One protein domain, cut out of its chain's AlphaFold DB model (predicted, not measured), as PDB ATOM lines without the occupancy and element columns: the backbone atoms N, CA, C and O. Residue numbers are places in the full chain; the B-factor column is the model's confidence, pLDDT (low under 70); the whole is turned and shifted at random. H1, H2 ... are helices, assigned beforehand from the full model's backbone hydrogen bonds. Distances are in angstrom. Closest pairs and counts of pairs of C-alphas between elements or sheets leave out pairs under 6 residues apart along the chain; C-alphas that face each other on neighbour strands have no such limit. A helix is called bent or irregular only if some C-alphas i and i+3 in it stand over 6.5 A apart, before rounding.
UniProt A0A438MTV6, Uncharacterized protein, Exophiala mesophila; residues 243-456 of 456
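Overview. This is residues 243 to 456 of the 456 residues of an uncharacterized protein of Exophiala mesophila (UniProt A0A438MTV6). Four helices in an up-and-down bundle, H4 to H7, each running against the one before it, form the core; H1 packs on H4 and H5 on one side, and the hairpin of H8 and H9 packs on H6 and H7 on the other. H12 crosses H8 and runs on to one end of the longest axis, while the shorter helices H2, H3, H11 and H10 line one side. The printed part has 214 residues with twelve named helices, H1 to H12 in that order, and no named strand; the class is all helix. It is compact, with a radius of gyration of the C-alphas of 16.8 A and spans of 56 by 38 by 31 A.

Arrangement. Start at H1, residues 243 to 255: its Tyr 254 comes closest to Asp 288 of H4, residues 287 to 305, and the two touch with C-alphas 5.0 A apart. Next, H2, residues 268 to 271, touches H4, closest at C-alphas 271 and 294, 6.6 A. H3, residues 274 to 281, only just touches H11, residues 427 to 432, with 3 pairs of C-alphas within 8 A, closest at 275 and 432, 4.7 A. Hairpins join H4 to H5, residues 310 to 328, H5 to H6, residues 335 to 351, and H6 to H7, residues 355 to 372, at shallow tilts of 30, 22 and 16 degrees. H8, residues 382 to 395, touches H6 the same way at 31 degrees, closest at C-alphas 343 and 388, 5.2 A. H9, residues 401 to 410, forms a hairpin with H8, closest at C-alphas 389 and 406, 4.3 A. H10, residues 415 to 423, is close to H8 but not clearly touching. H12, residues 437 to 454, touches H8 about perpendicular at 81 degrees, closest at C-alphas 394 and 443, 4.3 A. In H3, H5, H6, H8, H9 and H10 every O i to N i+4 pair is within hydrogen-bond range; H1 has 8 of 9, H4 13 of 15, H7 and H12 13 of 14, H11 0 of 2 but 3 of 3 O i to N i+3 pairs, and H2 is too short.

Along the chain. Find C-alpha 243 at (35.724, -25.483, 42.003), where H1 begins. H4 is 28.3 A long and irregular, with C-alphas 298 and 301 7.3 A apart; H12, 26.6 A, ends at C-alpha 454, (-5.218, -27.541, 35.786).

Size, cuts and confidence. The C-alphas farthest apart, Ala 265 and Arg 456, are 60.5 A apart. The printed part has no cut; H1 to H2 is the long link. Mean pLDDT is 75.2; 69 residues are under 70, among them 353 to 380.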
ATOM      1  N   SER A 243      35.759 -24.114  42.517       85.88
ATOM      2  CA  SER A 243      35.724 -25.483  42.003       85.88
ATOM      3  C   SER A 243      36.166 -25.629  40.539       85.88
ATOM      4  O   SER A 243      36.575 -26.718  40.137       85.88
ATOM      5  N   VAL A 244      36.183 -24.547  39.742       86.31
ATOM      6  CA  VAL A 244      36.616 -24.548  38.323       86.31
ATOM      7  C   VAL A 244      37.974 -25.213  38.109       86.31
ATOM      8  O   VAL A 244      38.136 -25.954  37.142       86.31
ATOM      9  N   GLY A 245      38.955 -24.942  38.975       85.19
ATOM     10  CA  GLY A 245      40.306 -25.490  38.831       85.19
ATOM     11  C   GLY A 245      40.344 -27.005  39.031       85.19
ATOM     12  O   GLY A 245      40.872 -27.723  38.184       85.19
ATOM     13  N   ALA A 246      39.732 -27.481  40.119       86.00
ATOM     14  CA  ALA A 246      39.638 -28.903  40.438       86.00
ATOM     15  C   ALA A 246      38.816 -29.664  39.385       86.00
ATOM     16  O   ALA A 246      39.248 -30.700  38.889       86.00
ATOM     17  N   ALA A 247      37.681 -29.099  38.968       87.31
ATOM     18  CA  ALA A 247      36.837 -29.676  37.930       87.31
ATOM     19  C   ALA A 247      37.554 -29.753  36.574       87.31
ATOM     20  O   ALA A 247      37.462 -30.768  35.891       87.31
ATOM     21  N   ALA A 248      38.292 -28.710  36.177       85.00
ATOM     22  CA  ALA A 248      39.065 -28.730  34.935       85.00
ATOM     23  C   ALA A 248      40.158 -29.806  34.970       85.00
ATOM     24  O   ALA A 248      40.287 -30.558  34.011       85.00
ATOM     25  N   ALA A 249      40.888 -29.917  36.086       85.50
ATOM     26  CA  ALA A 249      41.912 -30.943  36.262       85.50
ATOM     27  C   ALA A 249      41.327 -32.363  36.177       85.50
ATOM     28  O   ALA A 249      41.884 -33.206  35.476       85.50
ATOM     29  N   LEU A 250      40.180 -32.602  36.825       84.44
ATOM     30  CA  LEU A 250      39.475 -33.882  36.755       84.44
ATOM     31  C   LEU A 250      39.045 -34.202  35.317       84.44
ATOM     32  O   LEU A 250      39.299 -35.292  34.820       84.44
ATOM     33  N   MET A 251      38.431 -33.245  34.618       82.56
ATOM     34  CA  MET A 251      37.970 -33.454  33.243       82.56
ATOM     35  C   MET A 251      39.133 -33.685  32.271       82.56
ATOM     36  O   MET A 251      39.041 -34.566  31.422       82.56
ATOM     37  N   ASP A 252      40.231 -32.932  32.393       81.31
ATOM     38  CA  ASP A 252      41.410 -33.081  31.531       81.31
ATOM     39  C   ASP A 252      42.113 -34.430  31.744       81.31
ATOM     40  O   ASP A 252      42.592 -35.021  30.776       81.31
ATOM     41  N   GLN A 253      42.115 -34.963  32.970       78.88
ATOM     42  CA  GLN A 253      42.668 -36.287  33.270       78.88
ATOM     43  C   GLN A 253      41.977 -37.407  32.473       78.88
ATOM     44  O   GLN A 253      42.641 -38.363  32.064       78.88
ATOM     45  N   TYR A 254      40.665 -37.282  32.237       72.31
ATOM     46  CA  TYR A 254      39.842 -38.347  31.651       72.31
ATOM     47  C   TYR A 254      39.385 -38.097  30.210       72.31
ATOM     48  O   TYR A 254      38.739 -38.950  29.601       72.31
ATOM     49  N   ARG A 255      39.720 -36.933  29.647       64.94
ATOM     50  CA  ARG A 255      39.284 -36.520  28.309       64.94
ATOM     51  C   ARG A 255      39.897 -37.352  27.182       64.94
ATOM     52  O   ARG A 255      39.214 -37.624  26.198       64.94
ATOM     53  N   ASP A 256      41.161 -37.737  27.336       60.19
ATOM     54  CA  ASP A 256      41.934 -38.472  26.324       60.19
ATOM     55  C   ASP A 256      42.166 -39.943  26.709       60.19
ATOM     56  O   ASP A 256      42.865 -40.674  26.006       60.19
ATOM     57  N   THR A 257      41.587 -40.404  27.822       57.31
ATOM     58  CA  THR A 257      41.695 -41.809  28.214       57.31
ATOM     59  C   THR A 257      40.776 -42.637  27.313       57.31
ATOM     60  O   THR A 257      39.569 -42.378  27.271       57.31
ATOM     61  N   PRO A 258      41.296 -43.632  26.568       50.56
ATOM     62  CA  PRO A 258      40.433 -44.566  25.857       50.56
ATOM     63  C   PRO A 258      39.484 -45.253  26.849       50.56
ATOM     64  O   PRO A 258      39.792 -45.332  28.040       50.56
ATOM     65  N   LYS A 259      38.327 -45.711  26.339       53.75
ATOM     66  CA  LYS A 259      37.274 -46.455  27.064       53.75
ATOM     67  C   LYS A 259      37.863 -47.256  28.228       53.75
ATOM     68  O   LYS A 259      38.836 -47.973  27.995       53.75
ATOM     69  N   LEU A 260      37.280 -47.109  29.429       53.81
ATOM     70  CA  LEU A 260      37.774 -47.702  30.679       53.81
ATOM     71  C   LEU A 260      38.377 -49.085  30.419       53.81
ATOM     72  O   LEU A 260      37.664 -50.015  30.045       53.81
ATOM     73  N   SER A 261      39.696 -49.209  30.591       43.75
ATOM     74  CA  SER A 261      40.332 -50.517  30.584       43.75
ATOM     75  C   SER A 261      39.766 -51.286  31.770       43.75
ATOM     76  O   SER A 261      39.989 -50.894  32.918       43.75
ATOM     77  N   THR A 262      39.019 -52.351  31.498       46.25
ATOM     78  CA  THR A 262      38.561 -53.306  32.501       46.25
ATOM     79  C   THR A 262      39.788 -53.925  33.168       46.25
ATOM     80  O   THR A 262      40.433 -54.821  32.627       46.25
ATOM     81  N   TYR A 263      40.170 -53.398  34.332       41.19
ATOM     82  CA  TYR A 263      41.182 -54.026  35.172       41.19
ATOM     83  C   TYR A 263      40.556 -55.268  35.824       41.19
ATOM     84  O   TYR A 263      39.535 -55.143  36.498       41.19
ATOM     85  N   PRO A 264      41.145 -56.467  35.677       48.25
ATOM     86  CA  PRO A 264      40.508 -57.714  36.106       48.25
ATOM     87  C   PRO A 264      40.487 -57.945  37.629       48.25
ATOM     88  O   PRO A 264      39.896 -58.923  38.072       48.25
ATOM     89  N   ALA A 265      41.116 -57.088  38.442       50.38
ATOM     90  CA  ALA A 265      41.196 -57.282  39.896       50.38
ATOM     91  C   ALA A 265      40.099 -56.544  40.692       50.38
ATOM     92  O   ALA A 265      39.741 -56.987  41.780       50.38
ATOM     93  N   PHE A 266      39.565 -55.437  40.164       56.34
ATOM     94  CA  PHE A 266      38.450 -54.685  40.746       56.34
ATOM     95  C   PHE A 266      37.844 -53.795  39.658       56.34
ATOM     96  O   PHE A 266      38.507 -52.872  39.183       56.34
ATOM     97  N   ASP A 267      36.609 -54.081  39.242       72.75
ATOM     98  CA  ASP A 267      35.894 -53.238  38.286       72.75
ATOM     99  C   ASP A 267      35.208 -52.088  39.047       72.75
ATOM    100  O   ASP A 267      34.210 -52.333  39.734       72.75
ATOM    101  N   PRO A 268      35.704 -50.836  38.959       76.06
ATOM    102  CA  PRO A 268      35.107 -49.709  39.672       76.06
ATOM    103  C   PRO A 268      33.650 -49.467  39.258       76.06
ATOM    104  O   PRO A 268      32.899 -48.872  40.027       76.06
ATOM    105  N   LEU A 269      33.217 -49.968  38.093       84.44
ATOM    106  CA  LEU A 269      31.838 -49.859  37.625       84.44
ATOM    107  C   LEU A 269      30.832 -50.563  38.544       84.44
ATOM    108  O   LEU A 269      29.648 -50.242  38.484       84.44
ATOM    109  N   ILE A 270      31.264 -51.477  39.426       86.25
ATOM    110  CA  ILE A 270      30.375 -52.092  40.425       86.25
ATOM    111  C   ILE A 270      29.765 -51.062  41.384       86.25
ATOM    112  O   ILE A 270      28.683 -51.294  41.915       86.25
ATOM    113  N   LEU A 271      30.439 -49.923  41.573       86.50
ATOM    114  CA  LEU A 271      29.990 -48.823  42.425       86.50
ATOM    115  C   LEU A 271      28.933 -47.946  41.745       86.50
ATOM    116  O   LEU A 271      28.359 -47.080  42.398       86.50
ATOM    117  N   LEU A 272      28.676 -48.128  40.447       89.88
ATOM    118  CA  LEU A 272      27.600 -47.429  39.752       89.88
ATOM    119  C   LEU A 272      26.255 -48.139  39.965       89.88
ATOM    120  O   LEU A 272      26.208 -49.374  39.943       89.88
ATOM    121  N   PRO A 273      25.152 -47.371  40.044       91.38
ATOM    122  CA  PRO A 273      23.814 -47.883  39.768       91.38
ATOM    123  C   PRO A 273      23.790 -48.720  38.480       91.38
ATOM    124  O   PRO A 273      24.499 -48.412  37.513       91.38
ATOM    125  N   CYS A 274      23.010 -49.804  38.469       90.19
ATOM    126  CA  CYS A 274      23.099 -50.813  37.411       90.19
ATOM    127  C   CYS A 274      22.784 -50.261  36.015       90.19
ATOM    128  O   CYS A 274      23.480 -50.636  35.076       90.19
ATOM    129  N   GLY A 275      21.857 -49.310  35.888       88.50
ATOM    130  CA  GLY A 275      21.554 -48.642  34.622       88.50
ATOM    131  C   GLY A 275      22.763 -47.886  34.063       88.50
ATOM    132  O   GLY A 275      23.151 -48.091  32.915       88.50
ATOM    133  N   PHE A 276      23.452 -47.082  34.883       91.31
ATOM    134  CA  PHE A 276      24.685 -46.405  34.444       91.31
ATOM    135  C   PHE A 276      25.816 -47.385  34.131       91.31
ATOM    136  O   PHE A 276      26.577 -47.165  33.186       91.31
ATOM    137  N   ARG A 277      25.931 -48.466  34.910       89.88
ATOM    138  CA  ARG A 277      26.920 -49.523  34.675       89.88
ATOM    139  C   ARG A 277      26.707 -50.180  33.314       89.88
ATOM    140  O   ARG A 277      27.660 -50.303  32.551       89.88
ATOM    141  N   GLU A 278      25.481 -50.565  32.990       88.19
ATOM    142  CA  GLU A 278      25.144 -51.182  31.704       88.19
ATOM    143  C   GLU A 278      25.443 -50.239  30.539       88.19
ATOM    144  O   GLU A 278      26.156 -50.626  29.610       88.19
ATOM    145  N   MET A 279      25.015 -48.976  30.631       87.81
ATOM    146  CA  MET A 279      25.311 -47.949  29.625       87.81
ATOM    147  C   MET A 279      26.820 -47.729  29.430       87.81
ATOM    148  O   MET A 279      27.286 -47.532  28.302       87.81
ATOM    149  N   ALA A 280      27.608 -47.773  30.509       87.00
ATOM    150  CA  ALA A 280      29.062 -47.687  30.430       87.00
ATOM    151  C   ALA A 280      29.663 -48.904  29.704       87.00
ATOM    152  O   ALA A 280      30.496 -48.731  28.811       87.00
ATOM    153  N   LEU A 281      29.205 -50.119  30.029       84.56
ATOM    154  CA  LEU A 281      29.689 -51.370  29.431       84.56
ATOM    155  C   LEU A 281      29.388 -51.466  27.929       84.56
ATOM    156  O   LEU A 281      30.238 -51.922  27.163       84.56
ATOM    157  N   VAL A 282      28.225 -50.983  27.480       83.94
ATOM    158  CA  VAL A 282      27.884 -50.927  26.044       83.94
ATOM    159  C   VAL A 282      28.515 -49.730  25.316       83.94
ATOM    160  O   VAL A 282      28.389 -49.593  24.099       83.94
ATOM    161  N   GLY A 283      29.250 -48.873  26.032       78.38
ATOM    162  CA  GLY A 283      29.989 -47.749  25.463       78.38
ATOM    163  C   GLY A 283      29.123 -46.550  25.074       78.38
ATOM    164  O   GLY A 283      29.517 -45.803  24.178       78.38
ATOM    165  N   LEU A 284      27.970 -46.368  25.728       83.75
ATOM    166  CA  LEU A 284      27.097 -45.197  25.566       83.75
ATOM    167  C   LEU A 284      27.562 -43.984  26.383       83.75
ATOM    168  O   LEU A 284      27.136 -42.863  26.091       83.75
ATOM    169  N   LEU A 285      28.424 -44.210  27.381       85.88
ATOM    170  CA  LEU A 285      29.006 -43.184  28.244       85.88
ATOM    171  C   LEU A 285      30.520 -43.083  28.029       85.88
ATOM    172  O   LEU A 285      31.253 -44.071  28.115       85.88
ATOM    173  N   CYS A 286      31.000 -41.871  27.787       84.62
ATOM    174  CA  CYS A 286      32.418 -41.539  27.755       84.62
ATOM    175  C   CYS A 286      33.075 -41.591  29.148       84.62
ATOM    176  O   CYS A 286      32.413 -41.495  30.184       84.62
ATOM    177  N   ALA A 287      34.406 -41.721  29.169       82.62
ATOM    178  CA  ALA A 287      35.177 -41.934  30.394       82.62
ATOM    179  C   ALA A 287      34.989 -40.813  31.428       82.62
ATOM    180  O   ALA A 287      34.764 -41.102  32.598       82.62
ATOM    181  N   ASP A 288      35.011 -39.547  31.004       85.69
ATOM    182  CA  ASP A 288      34.811 -38.404  31.906       85.69
ATOM    183  C   ASP A 288      33.410 -38.392  32.554       85.69
ATOM    184  O   ASP A 288      33.288 -38.103  33.743       85.69
ATOM    185  N   CYS A 289      32.367 -38.800  31.823       88.44
ATOM    186  CA  CYS A 289      31.011 -38.967  32.352       88.44
ATOM    187  C   CYS A 289      30.969 -40.080  33.406       88.44
ATOM    188  O   CYS A 289      30.507 -39.857  34.522       88.44
ATOM    189  N   VAL A 290      31.525 -41.253  33.087       88.81
ATOM    190  CA  VAL A 290      31.586 -42.391  34.014       88.81
ATOM    191  C   VAL A 290      32.321 -42.026  35.304       88.81
ATOM    192  O   VAL A 290      31.852 -42.362  36.386       88.81
ATOM    193  N   GLN A 291      33.435 -41.296  35.220       87.75
ATOM    194  CA  GLN A 291      34.199 -40.881  36.402       87.75
ATOM    195  C   GLN A 291      33.434 -39.903  37.293       87.75
ATOM    196  O   GLN A 291      33.470 -40.025  38.517       87.75
ATOM    197  N   VAL A 292      32.698 -38.962  36.698       90.44
ATOM    198  CA  VAL A 292      31.813 -38.081  37.467       90.44
ATOM    199  C   VAL A 292      30.727 -38.901  38.163       90.44
ATOM    200  O   VAL A 292      30.543 -38.739  39.364       90.44
ATOM    201  N   LEU A 293      30.067 -39.827  37.462       92.44
ATOM    202  CA  LEU A 293      29.038 -40.690  38.057       92.44
ATOM    203  C   LEU A 293      29.591 -41.567  39.192       92.44
ATOM    204  O   LEU A 293      28.942 -41.700  40.225       92.44
ATOM    205  N   LEU A 294      30.800 -42.115  39.038       89.75
ATOM    206  CA  LEU A 294      31.493 -42.873  40.086       89.75
ATOM    207  C   LEU A 294      31.776 -42.005  41.316       89.75
ATOM    208  O   LEU A 294      31.515 -42.415  42.448       89.75
ATOM    209  N   GLY A 295      32.273 -40.787  41.097       88.56
ATOM    210  CA  GLY A 295      32.502 -39.813  42.158       88.56
ATOM    211  C   GLY A 295      31.222 -39.480  42.924       88.56
ATOM    212  O   GLY A 295      31.194 -39.553  44.147       88.56
ATOM    213  N   VAL A 296      30.131 -39.208  42.208       89.75
ATOM    214  CA  VAL A 296      28.829 -38.935  42.832       89.75
ATOM    215  C   VAL A 296      28.295 -40.160  43.575       89.75
ATOM    216  O   VAL A 296      27.811 -40.015  44.690       89.75
ATOM    217  N   SER A 297      28.424 -41.365  43.014       88.19
ATOM    218  CA  SER A 297      27.938 -42.597  43.651       88.19
ATOM    219  C   SER A 297      28.680 -42.918  44.953       88.19
ATOM    220  O   SER A 297      28.071 -43.281  45.955       88.19
ATOM    221  N   THR A 298      30.002 -42.727  44.968       84.81
ATOM    222  CA  THR A 298      30.832 -42.996  46.155       84.81
ATOM    223  C   THR A 298      30.637 -41.973  47.269       84.81
ATOM    224  O   THR A 298      30.695 -42.333  48.441       84.81
ATOM    225  N   GLN A 299      30.401 -40.710  46.918       81.94
ATOM    226  CA  GLN A 299      30.220 -39.623  47.885       81.94
ATOM    227  C   GLN A 299      28.747 -39.407  48.275       81.94
ATOM    228  O   GLN A 299      28.467 -38.770  49.286       81.94
ATOM    229  N   GLY A 300      27.802 -39.962  47.509       75.75
ATOM    230  CA  GLY A 300      26.354 -39.810  47.684       75.75
ATOM    231  C   GLY A 300      25.846 -40.027  49.114       75.75
ATOM    232  O   GLY A 300      25.149 -39.149  49.623       75.75
ATOM    233  N   PRO A 301      26.212 -41.133  49.794       73.19
ATOM    234  CA  PRO A 301      25.808 -41.367  51.181       73.19
ATOM    235  C   PRO A 301      26.304 -40.279  52.142       73.19
ATOM    236  O   PRO A 301      25.559 -39.826  53.004       73.19
ATOM    237  N   LEU A 302      27.531 -39.783  51.942       68.75
ATOM    238  CA  LEU A 302      28.110 -38.724  52.773       68.75
ATOM    239  C   LEU A 302      27.374 -37.391  52.593       68.75
ATOM    240  O   LEU A 302      27.250 -36.640  53.552       68.75
ATOM    241  N   PHE A 303      26.865 -37.108  51.392       72.75
ATOM    242  CA  PHE A 303      26.075 -35.904  51.120       72.75
ATOM    243  C   PHE A 303      24.704 -35.917  51.808       72.75
ATOM    244  O   PHE A 303      24.182 -34.855  52.127       72.75
ATOM    245  N   LEU A 304      24.123 -37.102  52.012       68.19
ATOM    246  CA  LEU A 304      22.812 -37.273  52.645       68.19
ATOM    247  C   LEU A 304      22.892 -37.266  54.178       68.19
ATOM    248  O   LEU A 304      21.973 -36.768  54.820       68.19
ATOM    249  N   ASP A 305      23.981 -37.799  54.741       56.66
ATOM    250  CA  ASP A 305      24.157 -37.950  56.191       56.66
ATOM    251  C   ASP A 305      24.868 -36.757  56.859       56.66
ATOM    252  O   ASP A 305      24.830 -36.626  58.083       56.66
ATOM    253  N   SER A 306      25.546 -35.891  56.095       54.34
ATOM    254  CA  SER A 306      26.266 -34.748  56.665       54.34
ATOM    255  C   SER A 306      25.374 -33.517  56.811       54.34
ATOM    256  O   SER A 306      24.827 -33.038  55.816       54.34
ATOM    257  N   ASP A 307      25.357 -32.908  58.001       57.59
ATOM    258  CA  ASP A 307      25.088 -31.471  58.114       57.59
ATOM    259  C   ASP A 307      26.030 -30.752  57.139       57.59
ATOM    260  O   ASP A 307      27.233 -31.019  57.158       57.59
ATOM    261  N   SER A 308      25.503 -29.898  56.251       57.44
ATOM    262  CA  SER A 308      26.287 -29.225  55.201       57.44
ATOM    263  C   SER A 308      27.585 -28.640  55.780       57.44
ATOM    264  O   SER A 308      27.584 -27.646  56.510       57.44
ATOM    265  N   THR A 309      28.711 -29.296  55.477       62.62
ATOM    266  CA  THR A 309      30.048 -28.795  55.796       62.62
ATOM    267  C   THR A 309      30.626 -28.106  54.569       62.62
ATOM    268  O   THR A 309      30.322 -28.479  53.437       62.62
ATOM    269  N   ALA A 310      31.524 -27.139  54.773       65.44
ATOM    270  CA  ALA A 310      32.206 -26.469  53.664       65.44
ATOM    271  C   ALA A 310      32.914 -27.462  52.714       65.44
ATOM    272  O   ALA A 310      32.911 -27.261  51.506       65.44
ATOM    273  N   ALA A 311      33.454 -28.569  53.243       68.62
ATOM    274  CA  ALA A 311      34.105 -29.606  52.442       68.62
ATOM    275  C   ALA A 311      33.108 -30.426  51.599       68.62
ATOM    276  O   ALA A 311      33.391 -30.761  50.443       68.62
ATOM    277  N   THR A 312      31.935 -30.730  52.164       74.00
ATOM    278  CA  THR A 312      30.821 -31.368  51.448       74.00
ATOM    279  C   THR A 312      30.361 -30.470  50.294       74.00
ATOM    280  O   THR A 312      30.292 -30.918  49.148       74.00
ATOM    281  N   ASP A 313      30.135 -29.184  50.577       73.62
ATOM    282  CA  ASP A 313      29.707 -28.187  49.595       73.62
ATOM    283  C   ASP A 313      30.741 -28.027  48.467       73.62
ATOM    284  O   ASP A 313      30.369 -28.081  47.294       73.62
ATOM    285  N   ASP A 314      32.036 -27.909  48.783       78.75
ATOM    286  CA  ASP A 314      33.116 -27.791  47.789       78.75
ATOM    287  C   ASP A 314      33.160 -28.993  46.833       78.75
ATOM    288  O   ASP A 314      33.327 -28.842  45.616       78.75
ATOM    289  N   THR A 315      32.960 -30.196  47.375       84.12
ATOM    290  CA  THR A 315      32.937 -31.439  46.594       84.12
ATOM    291  C   THR A 315      31.726 -31.478  45.660       84.12
ATOM    292  O   THR A 315      31.856 -31.801  44.476       84.12
ATOM    293  N   ILE A 316      30.550 -31.078  46.149       82.81
ATOM    294  CA  ILE A 316      29.339 -30.964  45.328       82.81
ATOM    295  C   ILE A 316      29.526 -29.902  44.234       82.81
ATOM    296  O   ILE A 316      29.215 -30.155  43.066       82.81
ATOM    297  N   TYR A 317      30.097 -28.739  44.568       82.25
ATOM    298  CA  TYR A 317      30.424 -27.689  43.604       82.25
ATOM    299  C   TYR A 317      31.399 -28.163  42.529       82.25
ATOM    300  O   TYR A 317      31.277 -27.738  41.381       82.25
ATOM    301  N   MET A 318      32.362 -29.023  42.858       88.25
ATOM    302  CA  MET A 318      33.267 -29.614  41.871       88.25
ATOM    303  C   MET A 318      32.497 -30.465  40.857       88.25
ATOM    304  O   MET A 318      32.622 -30.225  39.654       88.25
ATOM    305  N   TYR A 319      31.658 -31.402  41.311       89.00
ATOM    306  CA  TYR A 319      30.895 -32.263  40.402       89.00
ATOM    307  C   TYR A 319      29.846 -31.489  39.592       89.00
ATOM    308  O   TYR A 319      29.703 -31.734  38.393       89.00
ATOM    309  N   LEU A 320      29.186 -30.488  40.188       86.31
ATOM    310  CA  LEU A 320      28.306 -29.567  39.457       86.31
ATOM    311  C   LEU A 320      29.060 -28.840  38.335       86.31
ATOM    312  O   LEU A 320      28.552 -28.723  37.215       86.31
ATOM    313  N   THR A 321      30.288 -28.390  38.601       86.00
ATOM    314  CA  THR A 321      31.134 -27.738  37.595       86.00
ATOM    315  C   THR A 321      31.581 -28.699  36.496       86.00
ATOM    316  O   THR A 321      31.562 -28.323  35.322       86.00
ATOM    317  N   CYS A 322      31.902 -29.954  36.827       88.44
ATOM    318  CA  CYS A 322      32.170 -30.993  35.831       88.44
ATOM    319  C   CYS A 322      30.959 -31.221  34.917       88.44
ATOM    320  O   CYS A 322      31.096 -31.164  33.691       88.44
ATOM    321  N   CYS A 323      29.759 -31.398  35.487       87.88
ATOM    322  CA  CYS A 323      28.515 -31.517  34.723       87.88
ATOM    323  C   CYS A 323      28.302 -30.319  33.795       87.88
ATOM    324  O   CYS A 323      27.977 -30.479  32.615       87.88
ATOM    325  N   LEU A 324      28.563 -29.109  34.287       82.19
ATOM    326  CA  LEU A 324      28.448 -27.910  33.478       82.19
ATOM    327  C   LEU A 324      29.444 -27.877  32.314       82.19
ATOM    328  O   LEU A 324      29.057 -27.545  31.192       82.19
ATOM    329  N   PHE A 325      30.710 -28.231  32.538       82.75
ATOM    330  CA  PHE A 325      31.683 -28.343  31.453       82.75
ATOM    331  C   PHE A 325      31.222 -29.368  30.415       82.75
ATOM    332  O   PHE A 325      31.235 -29.073  29.218       82.75
ATOM    333  N   MET A 326      30.715 -30.525  30.843       82.75
ATOM    334  CA  MET A 326      30.172 -31.535  29.932       82.75
ATOM    335  C   MET A 326      29.020 -30.990  29.071       82.75
ATOM    336  O   MET A 326      29.052 -31.166  27.849       82.75
ATOM    337  N   LEU A 327      28.070 -30.251  29.659       79.88
ATOM    338  CA  LEU A 327      26.968 -29.601  28.930       79.88
ATOM    339  C   LEU A 327      27.449 -28.479  27.998       79.88
ATOM    340  O   LEU A 327      26.976 -28.347  26.867       79.88
ATOM    341  N   GLN A 328      28.438 -27.693  28.424       76.19
ATOM    342  CA  GLN A 328      29.066 -26.675  27.585       76.19
ATOM    343  C   GLN A 328      29.696 -27.318  26.344       76.19
ATOM    344  O   GLN A 328      29.483 -26.856  25.221       76.19
ATOM    345  N   TYR A 329      30.421 -28.421  26.491       73.88
ATOM    346  CA  TYR A 329      31.059 -29.121  25.374       73.88
ATOM    347  C   TYR A 329      30.168 -30.195  24.723       73.88
ATOM    348  O   TYR A 329      30.651 -30.992  23.927       73.88
ATOM    349  N   ALA A 330      28.852 -30.169  24.961       67.56
ATOM    350  CA  ALA A 330      27.920 -31.210  24.527       67.56
ATOM    351  C   ALA A 330      27.744 -31.371  23.005       67.56
ATOM    352  O   ALA A 330      27.059 -32.293  22.571       67.56
ATOM    353  N   LYS A 331      28.312 -30.496  22.163       65.50
ATOM    354  CA  LYS A 331      28.144 -30.592  20.701       65.50
ATOM    355  C   LYS A 331      28.587 -31.960  20.165       65.50
ATOM    356  O   LYS A 331      27.922 -32.486  19.280       65.50
ATOM    357  N   ASP A 332      29.631 -32.525  20.761       66.69
ATOM    358  CA  ASP A 332      30.243 -33.785  20.336       66.69
ATOM    359  C   ASP A 332      29.804 -34.982  21.209       66.69
ATOM    360  O   ASP A 332      30.322 -36.080  21.046       66.69
ATOM    361  N   ARG A 333      28.846 -34.777  22.131       76.38
ATOM    362  CA  ARG A 333      28.334 -35.804  23.057       76.38
ATOM    363  C   ARG A 333      27.058 -36.472  22.558       76.38
ATOM    364  O   ARG A 333      26.238 -35.831  21.879       76.38
ATOM    365  N   SER A 334      26.860 -37.727  22.955       80.06
ATOM    366  CA  SER A 334      25.645 -38.489  22.660       80.06
ATOM    367  C   SER A 334      24.419 -37.854  23.332       80.06
ATOM    368  O   SER A 334      24.535 -37.028  24.242       80.06
ATOM    369  N   HIS A 335      23.217 -38.182  22.853       79.50
ATOM    370  CA  HIS A 335      21.991 -37.694  23.489       79.50
ATOM    371  C   HIS A 335      21.824 -38.255  24.909       79.50
ATOM    372  O   HIS A 335      21.520 -37.493  25.825       79.50
ATOM    373  N   HIS A 336      22.132 -39.540  25.103       82.19
ATOM    374  CA  HIS A 336      22.121 -40.202  26.408       82.19
ATOM    375  C   HIS A 336      23.017 -39.483  27.422       82.19
ATOM    376  O   HIS A 336      22.567 -39.140  28.509       82.19
ATOM    377  N   GLU A 337      24.249 -39.134  27.042       85.19
ATOM    378  CA  GLU A 337      25.167 -38.396  27.921       85.19
ATOM    379  C   GLU A 337      24.607 -37.034  28.331       85.19
ATOM    380  O   GLU A 337      24.743 -36.627  29.480       85.19
ATOM    381  N   LYS A 338      23.947 -36.321  27.413       83.62
ATOM    382  CA  LYS A 338      23.328 -35.023  27.720       83.62
ATOM    383  C   LYS A 338      22.225 -35.167  28.766       83.62
ATOM    384  O   LYS A 338      22.201 -34.383  29.712       83.62
ATOM    385  N   LEU A 339      21.357 -36.168  28.605       85.19
ATOM    386  CA  LEU A 339      20.278 -36.481  29.542       85.19
ATOM    387  C   LEU A 339      20.832 -36.873  30.918       85.19
ATOM    388  O   LEU A 339      20.442 -36.286  31.928       85.19
ATOM    389  N   VAL A 340      21.801 -37.791  30.950       89.12
ATOM    390  CA  VAL A 340      22.440 -38.271  32.183       89.12
ATOM    391  C   VAL A 340      23.138 -37.139  32.928       89.12
ATOM    392  O   VAL A 340      22.927 -36.969  34.128       89.12
ATOM    393  N   VAL A 341      23.931 -36.318  32.235       88.44
ATOM    394  CA  VAL A 341      24.639 -35.187  32.852       88.44
ATOM    395  C   VAL A 341      23.654 -34.158  33.405       88.44
ATOM    396  O   VAL A 341      23.862 -33.640  34.500       88.44
ATOM    397  N   GLN A 342      22.570 -33.875  32.680       84.56
ATOM    398  CA  GLN A 342      21.533 -32.951  33.127       84.56
ATOM    399  C   GLN A 342      20.841 -33.456  34.401       84.56
ATOM    400  O   GLN A 342      20.723 -32.725  35.384       84.56
ATOM    401  N   ALA A 343      20.402 -34.710  34.406       88.31
ATOM    402  CA  ALA A 343      19.757 -35.314  35.563       88.31
ATOM    403  C   ALA A 343      20.709 -35.442  36.763       88.31
ATOM    404  O   ALA A 343      20.315 -35.145  37.887       88.31
ATOM    405  N   THR A 344      21.986 -35.754  36.527       90.44
ATOM    406  CA  THR A 344      23.033 -35.753  37.565       90.44
ATOM    407  C   THR A 344      23.225 -34.360  38.163       90.44
ATOM    408  O   THR A 344      23.334 -34.210  39.376       90.44
ATOM    409  N   MET A 345      23.203 -33.312  37.338       87.25
ATOM    410  CA  MET A 345      23.292 -31.928  37.804       87.25
ATOM    411  C   MET A 345      22.067 -31.522  38.647       87.25
ATOM    412  O   MET A 345      22.214 -30.832  39.660       87.25
ATOM    413  N   ALA A 346      20.865 -31.987  38.284       84.00
ATOM    414  CA  ALA A 346      19.659 -31.815  39.099       84.00
ATOM    415  C   ALA A 346      19.763 -32.575  40.434       84.00
ATOM    416  O   ALA A 346      19.466 -32.008  41.484       84.00
ATOM    417  N   TYR A 347      20.259 -33.813  40.410       86.62
ATOM    418  CA  TYR A 347      20.485 -34.628  41.603       86.62
ATOM    419  C   TYR A 347      21.486 -33.988  42.571       86.62
ATOM    420  O   TYR A 347      21.206 -33.846  43.755       86.62
ATOM    421  N   LEU A 348      22.624 -33.507  42.071       84.81
ATOM    422  CA  LEU A 348      23.615 -32.790  42.879       84.81
ATOM    423  C   LEU A 348      23.061 -31.481  43.450       84.81
ATOM    424  O   LEU A 348      23.382 -31.105  44.574       84.81
ATOM    425  N   THR A 349      22.190 -30.798  42.698       79.81
ATOM    426  CA  THR A 349      21.473 -29.624  43.211       79.81
ATOM    427  C   THR A 349      20.585 -30.009  44.386       79.81
ATOM    428  O   THR A 349      20.601 -29.312  45.398       79.81
ATOM    429  N   PHE A 350      19.835 -31.107  44.265       80.12
ATOM    430  CA  PHE A 350      19.022 -31.649  45.349       80.12
ATOM    431  C   PHE A 350      19.878 -31.927  46.590       80.12
ATOM    432  O   PHE A 350      19.635 -31.310  47.626       80.12
ATOM    433  N   LEU A 351      20.929 -32.738  46.434       78.12
ATOM    434  CA  LEU A 351      21.825 -33.153  47.516       78.12
ATOM    435  C   LEU A 351      22.533 -31.999  48.219       78.12
ATOM    436  O   LEU A 351      22.752 -32.065  49.418       78.12
ATOM    437  N   SER A 352      22.865 -30.930  47.494       71.44
ATOM    438  CA  SER A 352      23.534 -29.773  48.083       71.44
ATOM    439  C   SER A 352      22.776 -29.187  49.275       71.44
ATOM    440  O   SER A 352      23.410 -28.525  50.087       71.44
ATOM    441  N   GLY A 353      21.436 -29.302  49.327       58.75
ATOM    442  CA  GLY A 353      20.568 -28.584  50.283       58.75
ATOM    443  C   GLY A 353      20.671 -27.046  50.216       58.75
ATOM    444  O   GLY A 353      19.798 -26.316  50.673       58.75
ATOM    445  N   ASN A 354      21.717 -26.528  49.574       59.59
ATOM    446  CA  ASN A 354      22.122 -25.149  49.532       59.59
ATOM    447  C   ASN A 354      21.536 -24.499  48.280       59.59
ATOM    448  O   ASN A 354      21.845 -24.846  47.132       59.59
ATOM    449  N   PHE A 355      20.688 -23.499  48.489       55.25
ATOM    450  CA  PHE A 355      20.144 -22.704  47.395       55.25
ATOM    451  C   PHE A 355      21.254 -21.973  46.608       55.25
ATOM    452  O   PHE A 355      21.067 -21.700  45.419       55.25
ATOM    453  N   ASN A 356      22.449 -21.763  47.188       55.34
ATOM    454  CA  ASN A 356      23.595 -21.215  46.460       55.34
ATOM    455  C   ASN A 356      23.932 -22.063  45.217       55.34
ATOM    456  O   ASN A 356      24.002 -21.536  44.105       55.34
ATOM    457  N   ALA A 357      24.099 -23.378  45.353       56.25
ATOM    458  CA  ALA A 357      24.433 -24.253  44.228       56.25
ATOM    459  C   ALA A 357      23.346 -24.230  43.139       56.25
ATOM    460  O   ALA A 357      23.630 -24.349  41.943       56.25
ATOM    461  N   CYS A 358      22.099 -23.985  43.545       57.97
ATOM    462  CA  CYS A 358      20.951 -23.940  42.659       57.97
ATOM    463  C   CYS A 358      20.942 -22.728  41.722       57.97
ATOM    464  O   CYS A 358      20.482 -22.867  40.597       57.97
ATOM    465  N   PHE A 359      21.464 -21.558  42.106       61.38
ATOM    466  CA  PHE A 359      21.397 -20.375  41.235       61.38
ATOM    467  C   PHE A 359      22.253 -20.517  39.968       61.38
ATOM    468  O   PHE A 359      21.767 -20.334  38.848       61.38
ATOM    469  N   VAL A 360      23.521 -20.899  40.147       60.66
ATOM    470  CA  VAL A 360      24.455 -21.195  39.049       60.66
ATOM    471  C   VAL A 360      23.887 -22.334  38.213       60.66
ATOM    472  O   VAL A 360      23.774 -22.228  36.991       60.66
ATOM    473  N   THR A 361      23.435 -23.391  38.885       60.31
ATOM    474  CA  THR A 361      22.886 -24.567  38.224       60.31
ATOM    475  C   THR A 361      21.617 -24.256  37.437       60.31
ATOM    476  O   THR A 361      21.526 -24.671  36.294       60.31
ATOM    477  N   ASN A 362      20.693 -23.448  37.954       63.69
ATOM    478  CA  ASN A 362      19.482 -23.010  37.256       63.69
ATOM    479  C   ASN A 362      19.806 -22.159  36.035       63.69
ATOM    480  O   ASN A 362      19.262 -22.422  34.963       63.69
ATOM    481  N   CYS A 363      20.718 -21.187  36.168       62.12
ATOM    482  CA  CYS A 363      21.176 -20.384  35.036       62.12
ATOM    483  C   CYS A 363      21.616 -21.293  33.884       62.12
ATOM    484  O   CYS A 363      21.171 -21.125  32.755       62.12
ATOM    485  N   PHE A 364      22.439 -22.302  34.165       65.38
ATOM    486  CA  PHE A 364      22.973 -23.170  33.122       65.38
ATOM    487  C   PHE A 364      22.025 -24.273  32.666       65.38
ATOM    488  O   PHE A 364      21.887 -24.490  31.464       65.38
ATOM    489  N   MET A 365      21.337 -24.936  33.589       57.56
ATOM    490  CA  MET A 365      20.351 -25.971  33.291       57.56
ATOM    491  C   MET A 365      19.246 -25.424  32.403       57.56
ATOM    492  O   MET A 365      18.865 -26.096  31.456       57.56
ATOM    493  N   GLN A 366      18.785 -24.190  32.604       59.88
ATOM    494  CA  GLN A 366      17.783 -23.582  31.725       59.88
ATOM    495  C   GLN A 366      18.337 -23.288  30.329       59.88
ATOM    496  O   GLN A 366      17.692 -23.605  29.328       59.88
ATOM    497  N   ILE A 367      19.548 -22.724  30.244       61.16
ATOM    498  CA  ILE A 367      20.214 -22.423  28.967       61.16
ATOM    499  C   ILE A 367      20.436 -23.707  28.158       61.16
ATOM    500  O   ILE A 367      20.162 -23.743  26.954       61.16
ATOM    501  N   TYR A 368      20.923 -24.765  28.807       58.75
ATOM    502  CA  TYR A 368      21.266 -26.016  28.143       58.75
ATOM    503  C   TYR A 368      20.054 -26.917  27.919       58.75
ATOM    504  O   TYR A 368      19.940 -27.425  26.814       58.75
ATOM    505  N   SER A 369      19.083 -27.017  28.832       54.31
ATOM    506  CA  SER A 369      17.829 -27.757  28.575       54.31
ATOM    507  C   SER A 369      17.112 -27.218  27.334       54.31
ATOM    508  O   SER A 369      16.629 -27.977  26.496       54.31
ATOM    509  N   LYS A 370      17.096 -25.890  27.155       57.56
ATOM    510  CA  LYS A 370      16.444 -25.244  26.005       57.56
ATOM    511  C   LYS A 370      17.205 -25.460  24.691       57.56
ATOM    512  O   LYS A 370      16.587 -25.610  23.642       57.56
ATOM    513  N   ARG A 371      18.543 -25.468  24.726       58.78
ATOM    514  CA  ARG A 371      19.400 -25.569  23.528       58.78
ATOM    515  C   ARG A 371      19.732 -27.012  23.132       58.78
ATOM    516  O   ARG A 371      19.796 -27.329  21.950       58.78
ATOM    517  N   VAL A 372      20.032 -27.851  24.115       52.62
ATOM    518  CA  VAL A 372      20.603 -29.196  23.956       52.62
ATOM    519  C   VAL A 372      19.502 -30.248  23.841       52.62
ATOM    520  O   VAL A 372      19.694 -31.248  23.152       52.62
ATOM    521  N   CYS A 373      18.340 -29.990  24.445       50.38
ATOM    522  CA  CYS A 373      17.355 -31.032  24.693       50.38
ATOM    523  C   CYS A 373      16.000 -30.834  24.002       50.38
ATOM    524  O   CYS A 373      15.107 -31.661  24.130       50.38
ATOM    525  N   MET A 374      15.851 -29.785  23.190       50.94
ATOM    526  CA  MET A 374      14.721 -29.671  22.257       50.94
ATOM    527  C   MET A 374      14.867 -30.557  21.005       50.94
ATOM    528  O   MET A 374      13.974 -30.544  20.152       50.94
ATOM    529  N   ALA A 375      15.959 -31.322  20.898       52.41
ATOM    530  CA  ALA A 375      16.122 -32.372  19.901       52.41
ATOM    531  C   ALA A 375      15.167 -33.546  20.204       52.41
ATOM    532  O   ALA A 375      14.961 -33.853  21.378       52.41
ATOM    533  N   PRO A 376      14.564 -34.181  19.183       54.44
ATOM    534  CA  PRO A 376      13.684 -35.328  19.386       54.44
ATOM    535  C   PRO A 376      14.447 -36.457  20.082       54.44
ATOM    536  O   PRO A 376      15.525 -36.853  19.633       54.44
ATOM    537  N   VAL A 377      13.888 -36.939  21.188       56.41
ATOM    538  CA  VAL A 377      14.380 -38.118  21.899       56.41
ATOM    539  C   VAL A 377      13.882 -39.339  21.136       56.41
ATOM    540  O   VAL A 377      12.698 -39.413  20.816       56.41
ATOM    541  N   GLN A 378      14.778 -40.259  20.779       56.66
ATOM    542  CA  GLN A 378      14.357 -41.550  20.237       56.66
ATOM    543  C   GLN A 378      13.879 -42.433  21.394       56.66
ATOM    544  O   GLN A 378      14.526 -42.481  22.435       56.66
ATOM    545  N   GLU A 379      12.761 -43.131  21.196       53.56
ATOM    546  CA  GLU A 379      12.055 -43.967  22.186       53.56
ATOM    547  C   GLU A 379      12.874 -45.150  22.748       53.56
ATOM    548  O   GLU A 379      12.356 -45.926  23.542       53.56
ATOM    549  N   SER A 380      14.138 -45.332  22.355       58.78
ATOM    550  CA  SER A 380      14.907 -46.547  22.649       58.78
ATOM    551  C   SER A 380      15.235 -46.768  24.131       58.78
ATOM    552  O   SER A 380      15.603 -47.882  24.484       58.78
ATOM    553  N   GLU A 381      15.103 -45.755  24.997       77.19
ATOM    554  CA  GLU A 381      15.398 -45.866  26.438       77.19
ATOM    555  C   GLU A 381      14.348 -45.136  27.303       77.19
ATOM    556  O   GLU A 381      14.612 -44.066  27.861       77.19
ATOM    557  N   PRO A 382      13.130 -45.688  27.433       85.25
ATOM    558  CA  PRO A 382      12.015 -44.977  28.051       85.25
ATOM    559  C   PRO A 382      12.210 -44.773  29.565       85.25
ATOM    560  O   PRO A 382      11.867 -43.711  30.084       85.25
ATOM    561  N   VAL A 383      12.855 -45.718  30.263       88.25
ATOM    562  CA  VAL A 383      13.153 -45.609  31.705       88.25
ATOM    563  C   VAL A 383      14.124 -44.462  31.993       88.25
ATOM    564  O   VAL A 383      13.881 -43.680  32.911       88.25
ATOM    565  N   LEU A 384      15.177 -44.292  31.180       87.94
ATOM    566  CA  LEU A 384      16.111 -43.168  31.312       87.94
ATOM    567  C   LEU A 384      15.375 -41.835  31.131       87.94
ATOM    568  O   LEU A 384      15.551 -40.909  31.922       87.94
ATOM    569  N   VAL A 385      14.537 -41.738  30.095       87.62
ATOM    570  CA  VAL A 385      13.753 -40.533  29.791       87.62
ATOM    571  C   VAL A 385      12.815 -40.177  30.940       87.62
ATOM    572  O   VAL A 385      12.776 -39.019  31.366       87.62
ATOM    573  N   ALA A 386      12.101 -41.166  31.475       89.81
ATOM    574  CA  ALA A 386      11.237 -40.980  32.629       89.81
ATOM    575  C   ALA A 386      12.023 -40.585  33.880       89.81
ATOM    576  O   ALA A 386      11.621 -39.642  34.558       89.81
ATOM    577  N   TRP A 387      13.165 -41.219  34.156       91.25
ATOM    578  CA  TRP A 387      14.022 -40.855  35.283       91.25
ATOM    579  C   TRP A 387      14.485 -39.395  35.186       91.25
ATOM    580  O   TRP A 387      14.319 -38.635  36.145       91.25
ATOM    581  N   VAL A 388      14.979 -38.956  34.018       89.56
ATOM    582  CA  VAL A 388      15.380 -37.555  33.793       89.56
ATOM    583  C   VAL A 388      14.202 -36.603  33.995       89.56
ATOM    584  O   VAL A 388      14.352 -35.550  34.625       89.56
ATOM    585  N   ALA A 389      13.019 -36.947  33.490       87.88
ATOM    586  CA  ALA A 389      11.832 -36.126  33.675       87.88
ATOM    587  C   ALA A 389      11.414 -36.047  35.155       87.88
ATOM    588  O   ALA A 389      11.193 -34.959  35.682       87.88
ATOM    589  N   CYS A 390      11.362 -37.173  35.861       89.19
ATOM    590  CA  CYS A 390      10.942 -37.234  37.257       89.19
ATOM    591  C   CYS A 390      11.921 -36.522  38.193       89.19
ATOM    592  O   CYS A 390      11.491 -35.736  39.036       89.19
ATOM    593  N   ILE A 391      13.232 -36.716  38.023       88.12
ATOM    594  CA  ILE A 391      14.220 -36.051  38.879       88.12
ATOM    595  C   ILE A 391      14.225 -34.538  38.657       88.12
ATOM    596  O   ILE A 391      14.285 -33.765  39.610       88.12
ATOM    597  N   THR A 392      14.070 -34.083  37.412       83.44
ATOM    598  CA  THR A 392      13.972 -32.646  37.131       83.44
ATOM    599  C   THR A 392      12.696 -32.033  37.714       83.44
ATOM    600  O   THR A 392      12.765 -30.928  38.250       83.44
ATOM    601  N   ARG A 393      11.556 -32.738  37.701       82.56
ATOM    602  CA  ARG A 393      10.319 -32.278  38.367       82.56
ATOM    603  C   ARG A 393      10.404 -32.245  39.881       82.56
ATOM    604  O   ARG A 393       9.839 -31.344  40.492       82.56
ATOM    605  N   ALA A 394      11.079 -33.222  40.478       80.75
ATOM    606  CA  ALA A 394      11.253 -33.272  41.923       80.75
ATOM    607  C   ALA A 394      12.064 -32.063  42.424       80.75
ATOM    608  O   ALA A 394      11.763 -31.501  43.473       80.75
ATOM    609  N   VAL A 395      13.058 -31.621  41.644       79.44
ATOM    610  CA  VAL A 395      13.979 -30.537  42.031       79.44
ATOM    611  C   VAL A 395      13.480 -29.146  41.620       79.44
ATOM    612  O   VAL A 395      13.652 -28.171  42.360       79.44
ATOM    613  N   TYR A 396      12.852 -29.024  40.448       76.00
ATOM    614  CA  TYR A 396      12.440 -27.743  39.869       76.00
ATOM    615  C   TYR A 396      10.914 -27.597  39.828       76.00
ATOM    616  O   TYR A 396      10.197 -28.521  39.469       76.00
ATOM    617  N   GLY A 397      10.395 -26.413  40.169       68.12
ATOM    618  CA  GLY A 397       8.949 -26.157  40.206       68.12
ATOM    619  C   GLY A 397       8.302 -25.834  38.842       68.12
ATOM    620  O   GLY A 397       9.011 -25.496  37.894       68.12
ATOM    621  N   PRO A 398       6.952 -25.828  38.759       62.41
ATOM    622  CA  PRO A 398       6.168 -25.676  37.518       62.41
ATOM    623  C   PRO A 398       6.286 -24.321  36.792       62.41
ATOM    624  O   PRO A 398       5.792 -24.175  35.680       62.41
ATOM    625  N   GLY A 399       6.978 -23.337  37.372       58.38
ATOM    626  CA  GLY A 399       7.341 -22.080  36.700       58.38
ATOM    627  C   GLY A 399       8.723 -22.098  36.032       58.38
ATOM    628  O   GLY A 399       9.114 -21.118  35.404       58.38
ATOM    629  N   ASN A 400       9.490 -23.184  36.180       66.12
ATOM    630  CA  ASN A 400      10.849 -23.304  35.658       66.12
ATOM    631  C   ASN A 400      10.843 -23.947  34.261       66.12
ATOM    632  O   ASN A 400      10.150 -24.932  34.011       66.12
ATOM    633  N   PHE A 401      11.670 -23.435  33.346       68.50
ATOM    634  CA  PHE A 401      11.829 -24.018  32.012       68.50
ATOM    635  C   PHE A 401      12.261 -25.495  32.060       68.50
ATOM    636  O   PHE A 401      11.822 -26.295  31.235       68.50
ATOM    637  N   THR A 402      13.079 -25.881  33.042       72.56
ATOM    638  CA  THR A 402      13.504 -27.275  33.225       72.56
ATOM    639  C   THR A 402      12.324 -28.192  33.574       72.56
ATOM    640  O   THR A 402      12.295 -29.338  33.134       72.56
ATOM    641  N   TRP A 403      11.300 -27.673  34.264       75.44
ATOM    642  CA  TRP A 403      10.052 -28.400  34.502       75.44
ATOM    643  C   TRP A 403       9.238 -28.548  33.208       75.44
ATOM    644  O   TRP A 403       8.846 -29.656  32.858       75.44
ATOM    645  N   ALA A 404       9.071 -27.484  32.418       73.94
ATOM    646  CA  ALA A 404       8.384 -27.578  31.122       73.94
ATOM    647  C   ALA A 404       9.090 -28.542  30.144       73.94
ATOM    648  O   ALA A 404       8.455 -29.244  29.359       73.94
ATOM    649  N   TYR A 405      10.420 -28.610  30.206       77.06
ATOM    650  CA  TYR A 405      11.197 -29.594  29.463       77.06
ATOM    651  C   TYR A 405      10.905 -31.036  29.920       77.06
ATOM    652  O   TYR A 405      10.750 -31.915  29.075       77.06
ATOM    653  N   SER A 406      10.746 -31.272  31.224       81.19
ATOM    654  CA  SER A 406      10.345 -32.584  31.749       81.19
ATOM    655  C   SER A 406       8.949 -33.020  31.274       81.19
ATOM    656  O   SER A 406       8.735 -34.196  31.003       81.19
ATOM    657  N   GLU A 407       7.995 -32.090  31.123       79.88
ATOM    658  CA  GLU A 407       6.693 -32.349  30.479       79.88
ATOM    659  C   GLU A 407       6.869 -32.833  29.057       79.88
ATOM    660  O   GLU A 407       6.331 -33.867  28.669       79.88
ATOM    661  N   ARG A 408       7.716 -32.150  28.297       79.75
ATOM    662  CA  ARG A 408       8.000 -32.570  26.935       79.75
ATOM    663  C   ARG A 408       8.660 -33.952  26.863       79.75
ATOM    664  O   ARG A 408       8.334 -34.695  25.946       79.75
ATOM    665  N   LEU A 409       9.550 -34.294  27.796       82.88
ATOM    666  CA  LEU A 409      10.155 -35.628  27.871       82.88
ATOM    667  C   LEU A 409       9.120 -36.721  28.154       82.88
ATOM    668  O   LEU A 409       9.116 -37.743  27.473       82.88
ATOM    669  N   LEU A 410       8.198 -36.505  29.095       85.00
ATOM    670  CA  LEU A 410       7.133 -37.485  29.336       85.00
ATOM    671  C   LEU A 410       6.202 -37.635  28.128       85.00
ATOM    672  O   LEU A 410       5.700 -38.723  27.876       85.00
ATOM    673  N   MET A 411       6.007 -36.574  27.342       83.62
ATOM    674  CA  MET A 411       5.216 -36.632  26.106       83.62
ATOM    675  C   MET A 411       5.901 -37.396  24.963       83.62
ATOM    676  O   MET A 411       5.234 -37.691  23.975       83.62
ATOM    677  N   THR A 412       7.199 -37.709  25.065       83.12
ATOM    678  CA  THR A 412       7.869 -38.614  24.108       83.12
ATOM    679  C   THR A 412       7.721 -40.090  24.467       83.12
ATOM    680  O   THR A 412       8.128 -40.935  23.681       83.12
ATOM    681  N   LEU A 413       7.170 -40.409  25.641       84.38
ATOM    682  CA  LEU A 413       6.907 -41.785  26.052       84.38
ATOM    683  C   LEU A 413       5.601 -42.299  25.443       84.38
ATOM    684  O   LEU A 413       4.691 -41.522  25.129       84.38
ATOM    685  N   SER A 414       5.474 -43.623  25.342       87.44
ATOM    686  CA  SER A 414       4.202 -44.235  24.969       87.44
ATOM    687  C   SER A 414       3.120 -43.920  26.019       87.44
ATOM    688  O   SER A 414       3.433 -43.674  27.190       87.44
ATOM    689  N   PRO A 415       1.822 -43.946  25.661       86.94
ATOM    690  CA  PRO A 415       0.749 -43.711  26.627       86.94
ATOM    691  C   PRO A 415       0.780 -44.661  27.835       86.94
ATOM    692  O   PRO A 415       0.443 -44.236  28.938       86.94
ATOM    693  N   ALA A 416       1.196 -45.918  27.634       87.81
ATOM    694  CA  ALA A 416       1.302 -46.920  28.694       87.81
ATOM    695  C   ALA A 416       2.467 -46.625  29.652       87.81
ATOM    696  O   ALA A 416       2.301 -46.675  30.872       87.81
ATOM    697  N   ASP A 417       3.621 -46.245  29.104       88.06
ATOM    698  CA  ASP A 417       4.793 -45.847  29.887       88.06
ATOM    699  C   ASP A 417       4.502 -44.590  30.705       88.06
ATOM    700  O   ASP A 417       4.753 -44.544  31.907       88.06
ATOM    701  N   ARG A 418       3.885 -43.583  30.079       87.06
ATOM    702  CA  ARG A 418       3.489 -42.353  30.770       87.06
ATOM    703  C   ARG A 418       2.507 -42.637  31.910       87.06
ATOM    704  O   ARG A 418       2.699 -42.108  32.999       87.06
ATOM    705  N   ALA A 419       1.507 -43.492  31.688       85.88
ATOM    706  CA  ALA A 419       0.571 -43.892  32.739       85.88
ATOM    707  C   ALA A 419       1.285 -44.585  33.915       85.88
ATOM    708  O   ALA A 419       0.956 -44.315  35.066       85.88
ATOM    709  N   SER A 420       2.300 -45.408  33.630       86.81
ATOM    710  CA  SER A 420       3.117 -46.094  34.648       86.81
ATOM    711  C   SER A 420       4.006 -45.132  35.450       86.81
ATOM    712  O   SER A 420       4.273 -45.333  36.635       86.81
ATOM    713  N   VAL A 421       4.478 -44.055  34.819       85.62
ATOM    714  CA  VAL A 421       5.201 -42.975  35.507       85.62
ATOM    715  C   VAL A 421       4.257 -42.178  36.411       85.62
ATOM    716  O   VAL A 421       4.621 -41.843  37.539       85.62
ATOM    717  N   GLU A 422       3.044 -41.883  35.942       81.94
ATOM    718  CA  GLU A 422       2.027 -41.138  36.695       81.94
ATOM    719  C   GLU A 422       1.490 -41.923  37.904       81.94
ATOM    720  O   GLU A 422       1.291 -41.329  38.964       81.94
ATOM    721  N   SER A 423       1.321 -43.244  37.783       81.50
ATOM    722  CA  SER A 423       0.947 -44.135  38.896       81.50
ATOM    723  C   SER A 423       2.082 -44.358  39.903       81.50
ATOM    724  O   SER A 423       1.829 -44.755  41.042       81.50
ATOM    725  N   GLY A 424       3.330 -44.070  39.515       81.19
ATOM    726  CA  GLY A 424       4.522 -44.275  40.337       81.19
ATOM    727  C   GLY A 424       5.117 -45.684  40.253       81.19
ATOM    728  O   GLY A 424       6.046 -45.984  41.004       81.19
ATOM    729  N   ASP A 425       4.649 -46.525  39.329       85.06
ATOM    730  CA  ASP A 425       5.103 -47.914  39.159       85.06
ATOM    731  C   ASP A 425       6.576 -48.013  38.726       85.06
ATOM    732  O   ASP A 425       7.230 -49.034  38.933       85.06
ATOM    733  N   TRP A 426       7.126 -46.946  38.139       84.94
ATOM    734  CA  TRP A 426       8.525 -46.878  37.696       84.94
ATOM    735  C   TRP A 426       9.504 -46.371  38.754       84.94
ATOM    736  O   TRP A 426      10.712 -46.487  38.559       84.94
ATOM    737  N   LEU A 427       9.020 -45.863  39.895       83.50
ATOM    738  CA  LEU A 427       9.892 -45.385  40.975       83.50
ATOM    739  C   LEU A 427      10.951 -46.418  41.409       83.50
ATOM    740  O   LEU A 427      12.091 -46.008  41.623       83.50
ATOM    741  N   PRO A 428      10.654 -47.735  41.492       86.94
ATOM    742  CA  PRO A 428      11.672 -48.737  41.801       86.94
ATOM    743  C   PRO A 428      12.799 -48.807  40.761       86.94
ATOM    744  O   PRO A 428      13.956 -48.944  41.137       86.94
ATOM    745  N   GLN A 429      12.482 -48.657  39.471       86.62
ATOM    746  CA  GLN A 429      13.464 -48.708  38.377       86.62
ATOM    747  C   GLN A 429      14.384 -47.480  38.376       86.62
ATOM    748  O   GLN A 429      15.481 -47.509  37.832       86.62
ATOM    749  N   PHE A 430      13.983 -46.382  39.021       88.88
ATOM    750  CA  PHE A 430      14.843 -45.207  39.152       88.88
ATOM    751  C   PHE A 430      16.039 -45.441  40.083       88.88
ATOM    752  O   PHE A 430      17.009 -44.691  39.990       88.88
ATOM    753  N   HIS A 431      16.023 -46.489  40.920       85.88
ATOM    754  CA  HIS A 431      17.196 -46.925  41.689       85.88
ATOM    755  C   HIS A 431      18.306 -47.527  40.818       85.88
ATOM    756  O   HIS A 431      19.455 -47.589  41.255       85.88
ATOM    757  N   ASP A 432      17.997 -47.892  39.570       87.56
ATOM    758  CA  ASP A 432      19.005 -48.256  38.570       87.56
ATOM    759  C   ASP A 432      19.820 -47.026  38.123       87.56
ATOM    760  O   ASP A 432      20.850 -47.151  37.456       87.56
ATOM    761  N   PHE A 433      19.384 -45.837  38.549       88.06
ATOM    762  CA  PHE A 433      20.018 -44.535  38.399       88.06
ATOM    763  C   PHE A 433      20.123 -43.839  39.774       88.06
ATOM    764  O   PHE A 433      19.960 -44.454  40.828       88.06
ATOM    765  N   PHE A 434      20.415 -42.534  39.803       88.69
ATOM    766  CA  PHE A 434      20.374 -41.783  41.061       88.69
ATOM    767  C   PHE A 434      18.928 -41.518  41.495       88.69
ATOM    768  O   PHE A 434      18.236 -40.694  40.892       88.69
ATOM    769  N   TRP A 435      18.485 -42.172  42.569       88.44
ATOM    770  CA  TRP A 435      17.185 -41.917  43.188       88.44
ATOM    771  C   TRP A 435      17.232 -42.085  44.708       88.44
ATOM    772  O   TRP A 435      17.912 -42.965  45.230       88.44
ATOM    773  N   HIS A 436      16.490 -41.235  45.419       84.06
ATOM    774  CA  HIS A 436      16.404 -41.220  46.878       84.06
ATOM    775  C   HIS A 436      14.934 -41.121  47.314       84.06
ATOM    776  O   HIS A 436      14.182 -40.384  46.670       84.06
ATOM    777  N   PRO A 437      14.501 -41.770  48.411       82.56
ATOM    778  CA  PRO A 437      13.112 -41.702  48.880       82.56
ATOM    779  C   PRO A 437      12.558 -40.277  49.047       82.56
ATOM    780  O   PRO A 437      11.408 -40.014  48.698       82.56
ATOM    781  N   SER A 438      13.377 -39.322  49.497       80.94
ATOM    782  CA  SER A 438      12.970 -37.911  49.622       80.94
ATOM    783  C   SER A 438      12.598 -37.255  48.281       80.94
ATOM    784  O   SER A 438      11.755 -36.361  48.251       80.94
ATOM    785  N   LEU A 439      13.164 -37.713  47.155       82.88
ATOM    786  CA  LEU A 439      12.766 -37.245  45.820       82.88
ATOM    787  C   LEU A 439      11.365 -37.734  45.448       82.88
ATOM    788  O   LEU A 439      10.635 -37.016  44.771       82.88
ATOM    789  N   THR A 440      10.959 -38.919  45.914       84.31
ATOM    790  CA  THR A 440       9.590 -39.418  45.724       84.31
ATOM    791  C   THR A 440       8.574 -38.520  46.425       84.31
ATOM    792  O   THR A 440       7.526 -38.228  45.849       84.31
ATOM    793  N   VAL A 441       8.881 -38.053  47.640       80.12
ATOM    794  CA  VAL A 441       8.025 -37.105  48.373       80.12
ATOM    795  C   VAL A 441       7.904 -35.792  47.591       80.12
ATOM    796  O   VAL A 441       6.796 -35.399  47.224       80.12
ATOM    797  N   ALA A 442       9.039 -35.198  47.203       74.81
ATOM    798  CA  ALA A 442       9.072 -33.956  46.427       74.81
ATOM    799  C   ALA A 442       8.356 -34.067  45.063       74.81
ATOM    800  O   ALA A 442       7.696 -33.127  44.606       74.81
ATOM    801  N   LEU A 443       8.451 -35.228  44.402       80.62
ATOM    802  CA  LEU A 443       7.758 -35.502  43.144       80.62
ATOM    803  C   LEU A 443       6.236 -35.556  43.335       80.62
ATOM    804  O   LEU A 443       5.517 -34.929  42.555       80.62
ATOM    805  N   ARG A 444       5.734 -36.248  44.365       79.00
ATOM    806  CA  ARG A 444       4.288 -36.336  44.648       79.00
ATOM    807  C   ARG A 444       3.681 -34.962  44.923       79.00
ATOM    808  O   ARG A 444       2.627 -34.630  44.386       79.00
ATOM    809  N   GLU A 445       4.390 -34.121  45.665       69.75
ATOM    810  CA  GLU A 445       4.010 -32.718  45.885       69.75
ATOM    811  C   GLU A 445       4.024 -31.882  44.597       69.75
ATOM    812  O   GLU A 445       3.337 -30.868  44.463       69.75
ATOM    813  N   SER A 446       4.843 -32.255  43.613       66.00
ATOM    814  CA  SER A 446       4.840 -31.597  42.299       66.00
ATOM    815  C   SER A 446       3.599 -31.925  41.491       66.00
ATOM    816  O   SER A 446       3.028 -31.022  40.877       66.00
ATOM    817  N   GLN A 447       3.143 -33.172  41.562       68.69
ATOM    818  CA  GLN A 447       1.952 -33.639  40.869       68.69
ATOM    819  C   GLN A 447       0.680 -33.055  41.500       68.69
ATOM    820  O   GLN A 447      -0.204 -32.603  40.773       68.69
ATOM    821  N   SER A 448       0.615 -32.966  42.834       63.06
ATOM    822  CA  SER A 448      -0.525 -32.356  43.536       63.06
ATOM    823  C   SER A 448      -0.633 -30.841  43.312       63.06
ATOM    824  O   SER A 448      -1.729 -30.318  43.134       63.06
ATOM    825  N   ALA A 449       0.491 -30.121  43.253       55.03
ATOM    826  CA  ALA A 449       0.488 -28.689  42.951       55.03
ATOM    827  C   ALA A 449       0.118 -28.388  41.484       55.03
ATOM    828  O   ALA A 449      -0.460 -27.341  41.193       55.03
ATOM    829  N   ALA A 450       0.458 -29.285  40.552       52.03
ATOM    830  CA  ALA A 450       0.123 -29.143  39.135       52.03
ATOM    831  C   ALA A 450      -1.359 -29.439  38.851       52.03
ATOM    832  O   ALA A 450      -1.978 -28.734  38.053       52.03
ATOM    833  N   SER A 451      -1.959 -30.422  39.532       51.53
ATOM    834  CA  SER A 451      -3.382 -30.749  39.365       51.53
ATOM    835  C   SER A 451      -4.308 -29.621  39.831       51.53
ATOM    836  O   SER A 451      -5.319 -29.359  39.184       51.53
ATOM    837  N   GLN A 452      -3.922 -28.872  40.869       41.62
ATOM    838  CA  GLN A 452      -4.651 -27.681  41.333       41.62
ATOM    839  C   GLN A 452      -4.584 -26.489  40.359       41.62
ATOM    840  O   GLN A 452      -5.473 -25.637  40.363       41.62
ATOM    841  N   LEU A 453      -3.545 -26.422  39.519       40.88
ATOM    842  CA  LEU A 453      -3.398 -25.413  38.462       40.88
ATOM    843  C   LEU A 453      -4.179 -25.772  37.188       40.88
ATOM    844  O   LEU A 453      -4.517 -24.868  36.434       40.88
ATOM    845  N   GLY A 454      -4.450 -27.059  36.943       32.75
ATOM    846  CA  GLY A 454      -5.218 -27.541  35.786       32.75
ATOM    847  C   GLY A 454      -6.736 -27.612  35.997       32.75
ATOM    848  O   GLY A 454      -7.472 -27.818  35.037       32.75
ATOM    849  N   SER A 455      -7.214 -27.452  37.236       28.78
ATOM    850  CA  SER A 455      -8.640 -27.448  37.599       28.78
ATOM    851  C   SER A 455      -9.239 -26.041  37.773       28.78
ATOM    852  O   SER A 455     -10.332 -25.904  38.324       28.78
ATOM    853  N   ARG A 456      -8.515 -24.999  37.358       28.05
ATOM    854  CA  ARG A 456      -8.964 -23.602  37.266       28.05
ATOM    855  C   ARG A 456      -8.757 -23.118  35.840       28.05
ATOM    856  O   ARG A 456      -9.550 -22.247  35.422       28.05
TER     857      ARG A 456